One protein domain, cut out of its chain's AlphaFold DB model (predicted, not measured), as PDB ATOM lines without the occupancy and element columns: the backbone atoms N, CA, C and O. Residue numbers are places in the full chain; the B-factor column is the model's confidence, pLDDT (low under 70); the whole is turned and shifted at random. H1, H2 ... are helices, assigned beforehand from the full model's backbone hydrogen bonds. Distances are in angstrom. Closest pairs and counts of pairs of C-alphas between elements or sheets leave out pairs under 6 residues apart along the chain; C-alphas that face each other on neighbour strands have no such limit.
ATOM      1  N   ARG A 217      26.108  84.407 132.005       79.56
ATOM      2  CA  ARG A 217      26.646  83.345 131.132       79.56
ATOM      3  C   ARG A 217      26.968  82.043 131.883       79.56
ATOM      4  O   ARG A 217      26.649  80.992 131.333       79.56
ATOM      5  N   PRO A 218      27.540  82.048 133.106       79.19
ATOM      6  CA  PRO A 218      27.841  80.803 133.812       79.19
ATOM      7  C   PRO A 218      26.600  79.983 134.180       79.19
ATOM      8  O   PRO A 218      26.685  78.759 134.194       79.19
ATOM      9  N   ILE A 219      25.464  80.632 134.466       81.19
ATOM     10  CA  ILE A 219      24.199  79.948 134.785       81.19
ATOM     11  C   ILE A 219      23.699  79.221 133.535       81.19
ATOM     12  O   ILE A 219      23.500  78.008 133.566       81.19
ATOM     13  N   HIS A 220      23.618  79.948 132.418       84.88
ATOM     14  CA  HIS A 220      23.193  79.416 131.121       84.88
ATOM     15  C   HIS A 220      24.090  78.279 130.632       84.88
ATOM     16  O   HIS A 220      23.602  77.216 130.266       84.88
ATOM     17  N   ALA A 221      25.410  78.469 130.681       83.06
ATOM     18  CA  ALA A 221      26.366  77.471 130.210       83.06
ATOM     19  C   ALA A 221      26.303  76.173 131.029       83.06
ATOM     20  O   ALA A 221      26.436  75.090 130.471       83.06
ATOM     21  N   ARG A 222      26.096  76.268 132.349       83.88
ATOM     22  CA  ARG A 222      25.964  75.087 133.215       83.88
ATOM     23  C   ARG A 222      24.650  74.359 132.982       83.88
ATOM     24  O   ARG A 222      24.664  73.139 132.895       83.88
ATOM     25  N   TYR A 223      23.544  75.095 132.861       88.62
ATOM     26  CA  TYR A 223      22.249  74.506 132.524       88.62
ATOM     27  C   TYR A 223      22.328  73.743 131.198       88.62
ATOM     28  O   TYR A 223      21.964  72.574 131.148       88.62
ATOM     29  N   ALA A 224      22.889  74.377 130.160       88.62
ATOM     30  CA  ALA A 224      23.043  73.777 128.839       88.62
ATOM     31  C   ALA A 224      23.893  72.499 128.867       88.62
ATOM     32  O   ALA A 224      23.501  71.510 128.265       88.62
ATOM     33  N   ARG A 225      25.008  72.476 129.613       88.50
ATOM     34  CA  ARG A 225      25.834  71.264 129.740       88.50
ATOM     35  C   ARG A 225      25.124  70.130 130.473       88.50
ATOM     36  O   ARG A 225      25.221  68.992 130.045       88.50
ATOM     37  N   ILE A 226      24.389  70.417 131.551       87.75
ATOM     38  CA  ILE A 226      23.608  69.381 132.252       87.75
ATOM     39  C   ILE A 226      22.531  68.816 131.329       87.75
ATOM     40  O   ILE A 226      22.333  67.606 131.298       87.75
ATOM     41  N   LEU A 227      21.857  69.685 130.573       91.12
ATOM     42  CA  LEU A 227      20.867  69.262 129.593       91.12
ATOM     43  C   LEU A 227      21.507  68.394 128.500       91.12
ATOM     44  O   LEU A 227      20.971  67.339 128.186       91.12
ATOM     45  N   GLN A 228      22.674  68.794 127.995       90.81
ATOM     46  CA  GLN A 228      23.446  68.038 127.010       90.81
ATOM     47  C   GLN A 228      23.815  66.641 127.525       90.81
ATOM     48  O   GLN A 228      23.541  65.666 126.837       90.81
ATOM     49  N   HIS A 229      24.334  66.517 128.751       89.69
ATOM     50  CA  HIS A 229      24.663  65.210 129.343       89.69
ATOM     51  C   HIS A 229      23.451  64.269 129.398       89.69
ATOM     52  O   HIS A 229      23.585  63.077 129.146       89.69
ATOM     53  N   LEU A 230      22.261  64.799 129.699       88.75
ATOM     54  CA  LEU A 230      21.016  64.018 129.745       88.75
ATOM     55  C   LEU A 230      20.471  63.663 128.358       88.75
ATOM     56  O   LEU A 230      19.742  62.685 128.221       88.75
ATOM     57  N   GLN A 231      20.771  64.479 127.348       89.25
ATOM     58  CA  GLN A 231      20.384  64.223 125.961       89.25
ATOM     59  C   GLN A 231      21.327  63.219 125.286       89.25
ATOM     60  O   GLN A 231      20.878  62.421 124.469       89.25
ATOM     61  N   GLU A 232      22.618  63.259 125.620       91.62
ATOM     62  CA  GLU A 232      23.641  62.362 125.076       91.62
ATOM     63  C   GLU A 232      23.578  60.960 125.697       91.62
ATOM     64  O   GLU A 232      23.787  59.974 124.990       91.62
ATOM     65  N   ASP A 233      23.259  60.856 126.990       89.19
ATOM     66  CA  ASP A 233      23.157  59.584 127.706       89.19
ATOM     67  C   ASP A 233      21.788  59.435 128.384       89.19
ATOM     68  O   ASP A 233      21.538  59.949 129.476       89.19
ATOM     69  N   SER A 234      20.899  58.661 127.755       82.62
ATOM     70  CA  SER A 234      19.557  58.381 128.280       82.62
ATOM     71  C   SER A 234      19.549  57.524 129.552       82.62
ATOM     72  O   SER A 234      18.500  57.383 130.180       82.62
ATOM     73  N   THR A 235      20.676  56.903 129.918       87.38
ATOM     74  CA  THR A 235      20.812  56.124 131.161       87.38
ATOM     75  C   THR A 235      21.242  56.988 132.346       87.38
ATOM     76  O   THR A 235      21.090  56.574 133.498       87.38
ATOM     77  N   LEU A 236      21.726  58.206 132.078       85.25
ATOM     78  CA  LEU A 236      22.239  59.121 133.082       85.25
ATOM     79  C   LEU A 236      21.103  59.735 133.900       85.25
ATOM     80  O   LEU A 236      20.199  60.394 133.381       85.25
ATOM     81  N   THR A 237      21.165  59.586 135.222       84.31
ATOM     82  CA  THR A 237      20.192  60.245 136.094       84.31
ATOM     83  C   THR A 237      20.505  61.734 136.251       84.31
ATOM     84  O   THR A 237      21.650  62.184 136.197       84.31
ATOM     85  N   LEU A 238      19.482  62.537 136.544       82.25
ATOM     86  CA  LEU A 238      19.648  63.970 136.792       82.25
ATOM     87  C   LEU A 238      20.701  64.282 137.881       82.25
ATOM     88  O   LEU A 238      21.569  65.123 137.636       82.25
ATOM     89  N   PRO A 239      20.726  63.606 139.052       80.19
ATOM     90  CA  PRO A 239      21.795  63.786 140.035       80.19
ATOM     91  C   PRO A 239      23.193  63.438 139.510       80.19
ATOM     92  O   PRO A 239      24.160  64.061 139.941       80.19
ATOM     93  N   GLU A 240      23.321  62.466 138.606       78.44
ATOM     94  CA  GLU A 240      24.588  62.119 137.956       78.44
ATOM     95  C   GLU A 240      25.062  63.205 137.008       78.44
ATOM     96  O   GLU A 240      26.201  63.648 137.146       78.44
ATOM     97  N   ALA A 241      24.176  63.732 136.165       80.88
ATOM     98  CA  ALA A 241      24.481  64.871 135.307       80.88
ATOM     99  C   ALA A 241      24.958  66.092 136.122       80.88
ATOM    100  O   ALA A 241      25.910  66.773 135.749       80.88
ATOM    101  N   PHE A 242      24.376  66.325 137.307       74.88
ATOM    102  CA  PHE A 242      24.874  67.348 138.234       74.88
ATOM    103  C   PHE A 242      26.243  67.044 138.840       74.88
ATOM    104  O   PHE A 242      26.956  67.986 139.181       74.88
ATOM    105  N   ARG A 243      26.605  65.770 139.035       77.25
ATOM    106  CA  ARG A 243      27.921  65.379 139.567       77.25
ATOM    107  C   ARG A 243      29.036  65.601 138.549       77.25
ATOM    108  O   ARG A 243      30.152  65.906 138.964       77.25
ATOM    109  N   LEU A 244      28.730  65.495 137.256       76.00
ATOM    110  CA  LEU A 244      29.676  65.781 136.171       76.00
ATOM    111  C   LEU A 244      30.078  67.265 136.128       76.00
ATOM    112  O   LEU A 244      31.174  67.603 135.688       76.00
ATOM    113  N   GLU A 245      29.236  68.158 136.655       67.38
ATOM    114  CA  GLU A 245      29.487  69.597 136.690       67.38
ATOM    115  C   GLU A 245      29.759  70.110 138.117       67.38
ATOM    116  O   GLU A 245      28.861  70.267 138.950       67.38
ATOM    117  N   SER A 246      31.011  70.481 138.396       59.09
ATOM    118  CA  SER A 246      31.391  71.075 139.687       59.09
ATOM    119  C   SER A 246      30.540  72.313 140.030       59.09
ATOM    120  O   SER A 246      30.390  73.227 139.219       59.09
ATOM    121  N   PHE A 247      29.985  72.368 141.247       58.59
ATOM    122  CA  PHE A 247      29.169  73.487 141.763       58.59
ATOM    123  C   PHE A 247      27.863  73.791 140.993       58.59
ATOM    124  O   PHE A 247      27.229  74.827 141.229       58.59
ATOM    125  N   ALA A 248      27.418  72.906 140.094       59.25
ATOM    126  CA  ALA A 248      26.238  73.169 139.274       59.25
ATOM    127  C   ALA A 248      24.914  72.931 140.004       59.25
ATOM    128  O   ALA A 248      23.970  73.681 139.775       59.25
ATOM    129  N   LYS A 249      24.847  71.972 140.940       57.72
ATOM    130  CA  LYS A 249      23.595  71.639 141.643       57.72
ATOM    131  C   LYS A 249      22.983  72.838 142.364       57.72
ATOM    132  O   LYS A 249      21.800  73.095 142.205       57.72
ATOM    133  N   LEU A 250      23.778  73.583 143.130       60.38
ATOM    134  CA  LEU A 250      23.273  74.721 143.902       60.38
ATOM    135  C   LEU A 250      23.017  75.945 143.009       60.38
ATOM    136  O   LEU A 250      22.007  76.621 143.161       60.38
ATOM    137  N   THR A 251      23.903  76.196 142.042       66.69
ATOM    138  CA  THR A 251      23.798  77.348 141.133       66.69
ATOM    139  C   THR A 251      22.601  77.217 140.198       66.69
ATOM    140  O   THR A 251      21.810  78.142 140.081       66.69
ATOM    141  N   VAL A 252      22.441  76.066 139.546       71.00
ATOM    142  CA  VAL A 252      21.350  75.855 138.595       71.00
ATOM    143  C   VAL A 252      20.027  75.732 139.331       71.00
ATOM    144  O   VAL A 252      19.105  76.441 138.964       71.00
ATOM    145  N   LYS A 253      19.940  74.950 140.422       73.38
ATOM    146  CA  LYS A 253      18.694  74.807 141.202       73.38
ATOM    147  C   LYS A 253      18.153  76.151 141.702       73.38
ATOM    148  O   LYS A 253      16.944  76.374 141.666       73.38
ATOM    149  N   ASN A 254      19.038  77.036 142.159       76.12
ATOM    150  CA  ASN A 254      18.640  78.337 142.691       76.12
ATOM    151  C   ASN A 254      18.296  79.357 141.597       76.12
ATOM    152  O   ASN A 254      17.605  80.322 141.899       76.12
ATOM    153  N   TYR A 255      18.751  79.148 140.356       83.75
ATOM    154  CA  TYR A 255      18.603  80.098 139.247       83.75
ATOM    155  C   TYR A 255      18.015  79.450 137.979       83.75
ATOM    156  O   TYR A 255      18.417  79.770 136.856       83.75
ATOM    157  N   LEU A 256      17.092  78.499 138.167       87.12
ATOM    158  CA  LEU A 256      16.408  77.794 137.079       87.12
ATOM    159  C   LEU A 256      15.597  78.755 136.218       87.12
ATOM    160  O   LEU A 256      15.661  78.663 135.002       87.12
ATOM    161  N   GLY A 257      14.872  79.689 136.830       89.50
ATOM    162  CA  GLY A 257      14.009  80.622 136.120       89.50
ATOM    163  C   GLY A 257      14.774  81.477 135.116       89.50
ATOM    164  O   GLY A 257      14.317  81.660 133.993       89.50
ATOM    165  N   ILE A 258      15.968  81.945 135.482       89.25
ATOM    166  CA  ILE A 258      16.872  82.676 134.589       89.25
ATOM    167  C   ILE A 258      17.251  81.819 133.381       89.25
ATOM    168  O   ILE A 258      17.190  82.308 132.255       89.25
ATOM    169  N   ALA A 259      17.656  80.566 133.604       90.81
ATOM    170  CA  ALA A 259      18.093  79.675 132.532       90.81
ATOM    171  C   ALA A 259      16.931  79.242 131.625       90.81
ATOM    172  O   ALA A 259      17.032  79.328 130.404       90.81
ATOM    173  N   GLU A 260      15.820  78.814 132.222       92.81
ATOM    174  CA  GLU A 260      14.652  78.301 131.512       92.81
ATOM    175  C   GLU A 260      13.947  79.394 130.718       92.81
ATOM    176  O   GLU A 260      13.625  79.168 129.557       92.81
ATOM    177  N   LEU A 261      13.758  80.600 131.273       93.56
ATOM    178  CA  LEU A 261      13.087  81.676 130.535       93.56
ATOM    179  C   LEU A 261      13.871  82.068 129.285       93.56
ATOM    180  O   LEU A 261      13.269  82.328 128.248       93.56
ATOM    181  N   LYS A 262      15.206  82.043 129.351       93.06
ATOM    182  CA  LYS A 262      16.045  82.299 128.180       93.06
ATOM    183  C   LYS A 262      15.864  81.252 127.076       93.06
ATOM    184  O   LYS A 262      16.037  81.591 125.912       93.06
ATOM    185  N   LEU A 263      15.547  80.006 127.428       92.19
ATOM    186  CA  LEU A 263      15.295  78.935 126.461       92.19
ATOM    187  C   LEU A 263      13.858  78.966 125.930       92.19
ATOM    188  O   LEU A 263      13.654  78.797 124.735       92.19
ATOM    189  N   VAL A 264      12.881  79.192 126.810       93.44
ATOM    190  CA  VAL A 264      11.445  79.172 126.486       93.44
ATOM    191  C   VAL A 264      11.033  80.406 125.689       93.44
ATOM    192  O   VAL A 264      10.300  80.304 124.712       93.44
ATOM    193  N   ALA A 265      11.484  81.584 126.116       93.12
ATOM    194  CA  ALA A 265      11.098  82.858 125.524       93.12
ATOM    195  C   ALA A 265      12.262  83.864 125.620       93.12
ATOM    196  O   ALA A 265      12.268  84.712 126.520       93.12
ATOM    197  N   PRO A 266      13.242  83.801 124.693       92.88
ATOM    198  CA  PRO A 266      14.408  84.687 124.693       92.88
ATOM    199  C   PRO A 266      14.038  86.176 124.745       92.88
ATOM    200  O   PRO A 266      14.617  86.929 125.526       92.88
ATOM    201  N   ASP A 267      13.019  86.589 123.989       92.94
ATOM    202  CA  ASP A 267      12.575  87.987 123.945       92.94
ATOM    203  C   ASP A 267      11.970  88.443 125.280       92.94
ATOM    204  O   ASP A 267      12.220  89.555 125.749       92.94
ATOM    205  N   ALA A 268      11.210  87.562 125.941       93.00
ATOM    206  CA  ALA A 268      10.645  87.836 127.259       93.00
ATOM    207  C   ALA A 268      11.739  87.897 128.332       93.00
ATOM    208  O   ALA A 268      11.693  88.752 129.216       93.00
ATOM    209  N   TYR A 269      12.750  87.031 128.232       93.38
ATOM    210  CA  TYR A 269      13.923  87.081 129.095       93.38
ATOM    211  C   TYR A 269      14.649  88.428 128.993       93.38
ATOM    212  O   TYR A 269      14.903  89.054 130.026       93.38
ATOM    213  N   GLU A 270      14.939  88.904 127.779       91.00
ATOM    214  CA  GLU A 270      15.598  90.200 127.582       91.00
ATOM    215  C   GLU A 270      14.715  91.358 128.074       91.00
ATOM    216  O   GLU A 270      15.197  92.255 128.768       91.00
ATOM    217  N   ALA A 271      13.399  91.305 127.838       91.81
ATOM    218  CA  ALA A 271      12.462  92.299 128.363       91.81
ATOM    219  C   ALA A 271      12.453  92.347 129.904       91.81
ATOM    220  O   ALA A 271      12.499  93.435 130.486       91.81
ATOM    221  N   VAL A 272      12.436  91.187 130.574       90.94
ATOM    222  CA  VAL A 272      12.517  91.077 132.041       90.94
ATOM    223  C   VAL A 272      13.857  91.603 132.547       90.94
ATOM    224  O   VAL A 272      13.885  92.373 133.507       90.94
ATOM    225  N   LEU A 273      14.962  91.238 131.895       88.44
ATOM    226  CA  LEU A 273      16.302  91.685 132.258       88.44
ATOM    227  C   LEU A 273      16.431  93.212 132.151       88.44
ATOM    228  O   LEU A 273      16.887  93.858 133.097       88.44
ATOM    229  N   GLU A 274      15.978  93.804 131.047       86.62
ATOM    230  CA  GLU A 274      16.013  95.253 130.826       86.62
ATOM    231  C   GLU A 274      15.046  96.015 131.738       86.62
ATOM    232  O   GLU A 274      15.377  97.089 132.248       86.62
ATOM    233  N   ALA A 275      13.854  95.475 131.999       87.00
ATOM    234  CA  ALA A 275      12.937  96.049 132.981       87.00
ATOM    235  C   ALA A 275      13.537  96.010 134.393       87.00
ATOM    236  O   ALA A 275      13.412  96.976 135.148       87.00
ATOM    237  N   TYR A 276      14.222  94.922 134.750       83.44
ATOM    238  CA  TYR A 276      14.854  94.764 136.054       83.44
ATOM    239  C   TYR A 276      16.047  95.717 136.234       83.44
ATOM    240  O   TYR A 276      16.168  96.334 137.293       83.44
ATOM    241  N   LYS A 277      16.860  95.927 135.187       80.81
ATOM    242  CA  LYS A 277      17.939  96.934 135.168       80.81
ATOM    243  C   LYS A 277      17.419  98.362 135.350       80.81
ATOM    244  O   LYS A 277      18.011  99.142 136.089       80.81
ATOM    245  N   ARG A 278      16.284  98.697 134.724       81.19
ATOM    246  CA  ARG A 278      15.678 100.039 134.776       81.19
ATOM    247  C   ARG A 278      15.059 100.416 136.125       81.19
ATOM    248  O   ARG A 278      14.797 101.593 136.345       81.19
ATOM    249  N   ARG A 279      14.859  99.474 137.058       76.19
ATOM    250  CA  ARG A 279      14.231  99.739 138.374       76.19
ATOM    251  C   ARG A 279      15.052 100.639 139.315       76.19
ATOM    252  O   ARG A 279      14.620 100.855 140.443       76.19
ATOM    253  N   GLY A 280      16.213 101.150 138.893       53.09
ATOM    254  CA  GLY A 280      16.951 102.210 139.596       53.09
ATOM    255  C   GLY A 280      17.449 101.842 140.997       53.09
ATOM    256  O   GLY A 280      17.900 102.711 141.738       53.09
ATOM    257  N   LYS A 281      17.368 100.565 141.391       59.31
ATOM    258  CA  LYS A 281      17.885 100.105 142.681       59.31
ATOM    259  C   LYS A 281      19.415 100.091 142.626       59.31
ATOM    260  O   LYS A 281      19.969  99.601 141.643       59.31
ATOM    261  N   PRO A 282      20.107 100.528 143.693       56.47
ATOM    262  CA  PRO A 282      21.570 100.575 143.728       56.47
ATOM    263  C   PRO A 282      22.223  99.185 143.644       56.47
ATOM    264  O   PRO A 282      23.427  99.083 143.429       56.47
ATOM    265  N   LEU A 283      21.444  98.105 143.801       57.91
ATOM    266  CA  LEU A 283      21.928  96.735 143.710       57.91
ATOM    267  C   LEU A 283      20.917  95.834 142.980       57.91
ATOM    268  O   LEU A 283      19.842  95.528 143.496       57.91
ATOM    269  N   ILE A 284      21.287  95.397 141.778       67.19
ATOM    270  CA  ILE A 284      20.598  94.347 141.019       67.19
ATOM    271  C   ILE A 284      21.037  93.003 141.607       67.19
ATOM    272  O   ILE A 284      22.231  92.700 141.632       67.19
ATOM    273  N   THR A 285      20.093  92.196 142.095       76.31
ATOM    274  CA  THR A 285      20.398  90.866 142.640       76.31
ATOM    275  C   THR A 285      19.947  89.772 141.680       76.31
ATOM    276  O   THR A 285      18.893  89.862 141.052       76.31
ATOM    277  N   VAL A 286      20.733  88.698 141.582       77.12
ATOM    278  CA  VAL A 286      20.373  87.538 140.747       77.12
ATOM    279  C   VAL A 286      19.151  86.816 141.303       77.12
ATOM    280  O   VAL A 286      18.299  86.403 140.532       77.12
ATOM    281  N   ALA A 287      19.004  86.744 142.629       79.75
ATOM    282  CA  ALA A 287      17.809  86.190 143.268       79.75
ATOM    283  C   ALA A 287      16.537  86.994 142.940       79.75
ATOM    284  O   ALA A 287      15.463  86.426 142.741       79.75
ATOM    285  N   GLY A 288      16.646  88.324 142.849       82.25
ATOM    286  CA  GLY A 288      15.521  89.163 142.455       82.25
ATOM    287  C   GLY A 288      15.173  89.017 140.973       82.25
ATOM    288  O   GLY A 288      13.992  88.910 140.654       82.25
ATOM    289  N   LEU A 289      16.175  88.940 140.089       84.56
ATOM    290  CA  LEU A 289      15.960  88.638 138.671       84.56
ATOM    291  C   LEU A 289      15.316  87.256 138.483       84.56
ATOM    292  O   LEU A 289      14.330  87.133 137.766       84.56
ATOM    293  N   GLU A 290      15.816  86.239 139.184       87.38
ATOM    294  CA  GLU A 290      15.266  84.881 139.192       87.38
ATOM    295  C   GLU A 290      13.781  84.864 139.549       87.38
ATOM    296  O   GLU A 290      12.991  84.193 138.886       87.38
ATOM    297  N   ARG A 291      13.379  85.632 140.565       87.19
ATOM    298  CA  ARG A 291      11.974  85.738 140.964       87.19
ATOM    299  C   ARG A 291      11.106  86.298 139.841       87.19
ATOM    300  O   ARG A 291      10.002  85.810 139.633       87.19
ATOM    301  N   GLU A 292      11.579  87.318 139.130       88.94
ATOM    302  CA  GLU A 292      10.846  87.883 137.992       88.94
ATOM    303  C   GLU A 292      10.803  86.902 136.813       88.94
ATOM    304  O   GLU A 292       9.741  86.720 136.223       88.94
ATOM    305  N   CYS A 293      11.897  86.188 136.527       91.00
ATOM    306  CA  CYS A 293      11.906  85.163 135.486       91.00
ATOM    307  C   CYS A 293      10.932  84.015 135.797       91.00
ATOM    308  O   CYS A 293      10.192  83.580 134.919       91.00
ATOM    309  N   ARG A 294      10.861  83.562 137.057       91.00
ATOM    310  CA  ARG A 294       9.885  82.545 137.486       91.00
ATOM    311  C   ARG A 294       8.441  83.011 137.356       91.00
ATOM    312  O   ARG A 294       7.591  82.196 137.019       91.00
ATOM    313  N   LYS A 295       8.153  84.294 137.606       90.62
ATOM    314  CA  LYS A 295       6.811  84.860 137.384       90.62
ATOM    315  C   LYS A 295       6.406  84.788 135.920       90.62
ATOM    316  O   LYS A 295       5.261  84.453 135.639       90.62
ATOM    317  N   ASP A 296       7.321  85.111 135.010       93.00
ATOM    318  CA  ASP A 296       7.034  85.049 133.575       93.00
ATOM    319  C   ASP A 296       6.849  83.596 133.116       93.00
ATOM    320  O   ASP A 296       5.860  83.277 132.464       93.00
ATOM    321  N   LEU A 297       7.713  82.683 133.572       92.38
ATOM    322  CA  LEU A 297       7.576  81.245 133.313       92.38
ATOM    323  C   LEU A 297       6.271  80.656 133.856       92.38
ATOM    324  O   LEU A 297       5.675  79.810 133.199       92.38
ATOM    325  N   ALA A 298       5.798  81.104 135.023       89.31
ATOM    326  CA  ALA A 298       4.528  80.646 135.585       89.31
ATOM    327  C   ALA A 298       3.329  81.010 134.692       89.31
ATOM    328  O   ALA A 298       2.353  80.270 134.651       89.31
ATOM    329  N   ARG A 299       3.413  82.114 133.935       91.94
ATOM    330  CA  ARG A 299       2.397  82.498 132.936       91.94
ATOM    331  C   ARG A 299       2.477  81.664 131.653       91.94
ATOM    332  O   ARG A 299       1.568  81.734 130.839       91.94
ATOM    333  N   ARG A 300       3.563  80.908 131.478       91.62
ATOM    334  CA  ARG A 300       3.886  80.074 130.309       91.62
ATOM    335  C   ARG A 300       3.992  78.599 130.703       91.62
ATOM    336  O   ARG A 300       4.811  77.861 130.160       91.62
ATOM    337  N   SER A 301       3.216  78.170 131.698       89.00
ATOM    338  CA  SER A 301       3.309  76.821 132.266       89.00
ATOM    339  C   SER A 301       3.163  75.720 131.218       89.00
ATOM    340  O   SER A 301       3.851  74.703 131.307       89.00
ATOM    341  N   ASP A 302       2.311  75.942 130.218       89.12
ATOM    342  CA  ASP A 302       2.015  74.965 129.169       89.12
ATOM    343  C   ASP A 302       3.201  74.795 128.212       89.12
ATOM    344  O   ASP A 302       3.640  73.666 127.980       89.12
ATOM    345  N   ASP A 303       3.802  75.903 127.762       90.00
ATOM    346  CA  ASP A 303       5.019  75.902 126.937       90.00
ATOM    347  C   ASP A 303       6.169  75.197 127.668       90.00
ATOM    348  O   ASP A 303       6.856  74.333 127.120       90.00
ATOM    349  N   VAL A 304       6.344  75.513 128.954       91.25
ATOM    350  CA  VAL A 304       7.365  74.896 129.807       91.25
ATOM    351  C   VAL A 304       7.125  73.390 129.947       91.25
ATOM    352  O   VAL A 304       8.068  72.597 129.872       91.25
ATOM    353  N   ALA A 305       5.875  72.966 130.147       88.75
ATOM    354  CA  ALA A 305       5.521  71.554 130.246       88.75
ATOM    355  C   ALA A 305       5.776  70.813 128.926       88.75
ATOM    356  O   ALA A 305       6.297  69.695 128.942       88.75
ATOM    357  N   GLN A 306       5.462  71.434 127.787       91.69
ATOM    358  CA  GLN A 306       5.736  70.879 126.464       91.69
ATOM    359  C   GLN A 306       7.241  70.746 126.208       91.69
ATOM    360  O   GLN A 306       7.702  69.662 125.848       91.69
ATOM    361  N   MET A 307       8.029  71.791 126.467       92.31
ATOM    362  CA  MET A 307       9.482  71.753 126.275       92.31
ATOM    363  C   MET A 307      10.169  70.731 127.192       92.31
ATOM    364  O   MET A 307      11.118  70.067 126.772       92.31
ATOM    365  N   ARG A 308       9.665  70.527 128.417       91.00
ATOM    366  CA  ARG A 308      10.129  69.434 129.291       91.00
ATOM    367  C   ARG A 308       9.829  68.057 128.708       91.00
ATOM    368  O   ARG A 308      10.711  67.205 128.720       91.00
ATOM    369  N   LYS A 309       8.625  67.832 128.164       88.38
ATOM    370  CA  LYS A 309       8.279  66.563 127.490       88.38
ATOM    371  C   LYS A 309       9.179  66.288 126.286       88.38
ATOM    372  O   LYS A 309       9.508  65.138 126.028       88.38
ATOM    373  N   MET A 310       9.596  67.337 125.580       89.56
ATOM    374  CA  MET A 310      10.523  67.250 124.450       89.56
ATOM    375  C   MET A 310      11.998  67.118 124.867       89.56
ATOM    376  O   MET A 310      12.865  67.076 123.999       89.56
ATOM    377  N   GLY A 311      12.311  67.096 126.169       87.31
ATOM    378  CA  GLY A 311      13.690  67.026 126.661       87.31
ATOM    379  C   GLY A 311      14.513  68.288 126.384       87.31
ATOM    380  O   GLY A 311      15.739  68.237 126.407       87.31
TER     381      GLY A 311
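Overview. This is residues 217 to 311 of the 329 residues of an uncharacterized protein of Branchiostoma floridae (UniProt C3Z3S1). This is a flat set of crossed helices, with the short helix H4 in the middle, H1, H2 and H3 on one side of it and H5 and H6 on another. H2 and H3 pack on H1, whose residues 219 to 223 reach H4; H5 and H6 form a helical hairpin that packs on H4, and residues 278 to 283, of which 278 belongs to H5, stick out. H7 lies beyond H6 in the chain and comes near H4 at its far end, Val 264. The printed part has 95 residues with seven named helices, H1 to H7 in order, and no named strand; the class is all helix. It is compact, with a radius of gyration of the C-alphas of 14.2 A and spans of 46 by 30 by 16 A.

Arrangement. Start at H1, residues 217 to 232. With residues 226 to 230 alone it touches H2, residues 238 to 244, at a steep tilt of 66 degrees, opposite ways; the closest C-alphas are those of Ile 226 and Ala 241, 5.5 A. With residues 219 to 223 alone it touches H3, residues 248 to 254, closest at the C-alphas of Ile 219 and Val 252, 6.3 A. H2 and H3 touch only at the corner, and only just, with 3 pairs of C-alphas within 8 A. Next comes the hub, H4, residues 256 to 264; H1 touches it with residues 219 to 223 alone, closest at the C-alphas of His 220 and Ala 259, 5.3 A. H5, residues 266 to 278, touches H4 with residues 268 to 270 alone, closest at the C-alphas of Lys 262 and Tyr 269, 5.3 A. H6, residues 286 to 298, touches H4 with 15 pairs of C-alphas within 8 A, the closest those of Gly 257 and Arg 294, 4.8 A. H5 and H6 are a hairpin at a steep tilt of 43 degrees, opposite ways; their closest C-alphas are those of Tyr 276 and Leu 289, 6.8 A. H7, residues 301 to 309, only just touches H4, with 3 pairs of C-alphas within 8 A, the closest those of Val 264 and Val 304, 6.8 A. H1 and H5 are apart, for instance. Every O i to N i+4 pair is within hydrogen-bond range in H1, H2, H3, H5, H6 and H7; in H4 it is 4 of 5.

Along the chain. Find C-alpha 217 at (26.646, 83.345, 131.132); from there H1 runs 22.0 A to C-alpha 232. H5 is 18.4 A long and H6 18.0 A. H7 ends at C-alpha 309, at (8.279, 66.563, 127.490).

Size, cuts and confidence. The C-alphas of Thr 235 and Gly 280 are the two farthest apart, 47.0 A. The printed part has no cut, and no link is long. The pLDDT is under 70 at residues 245 to 251 and 280 to 284.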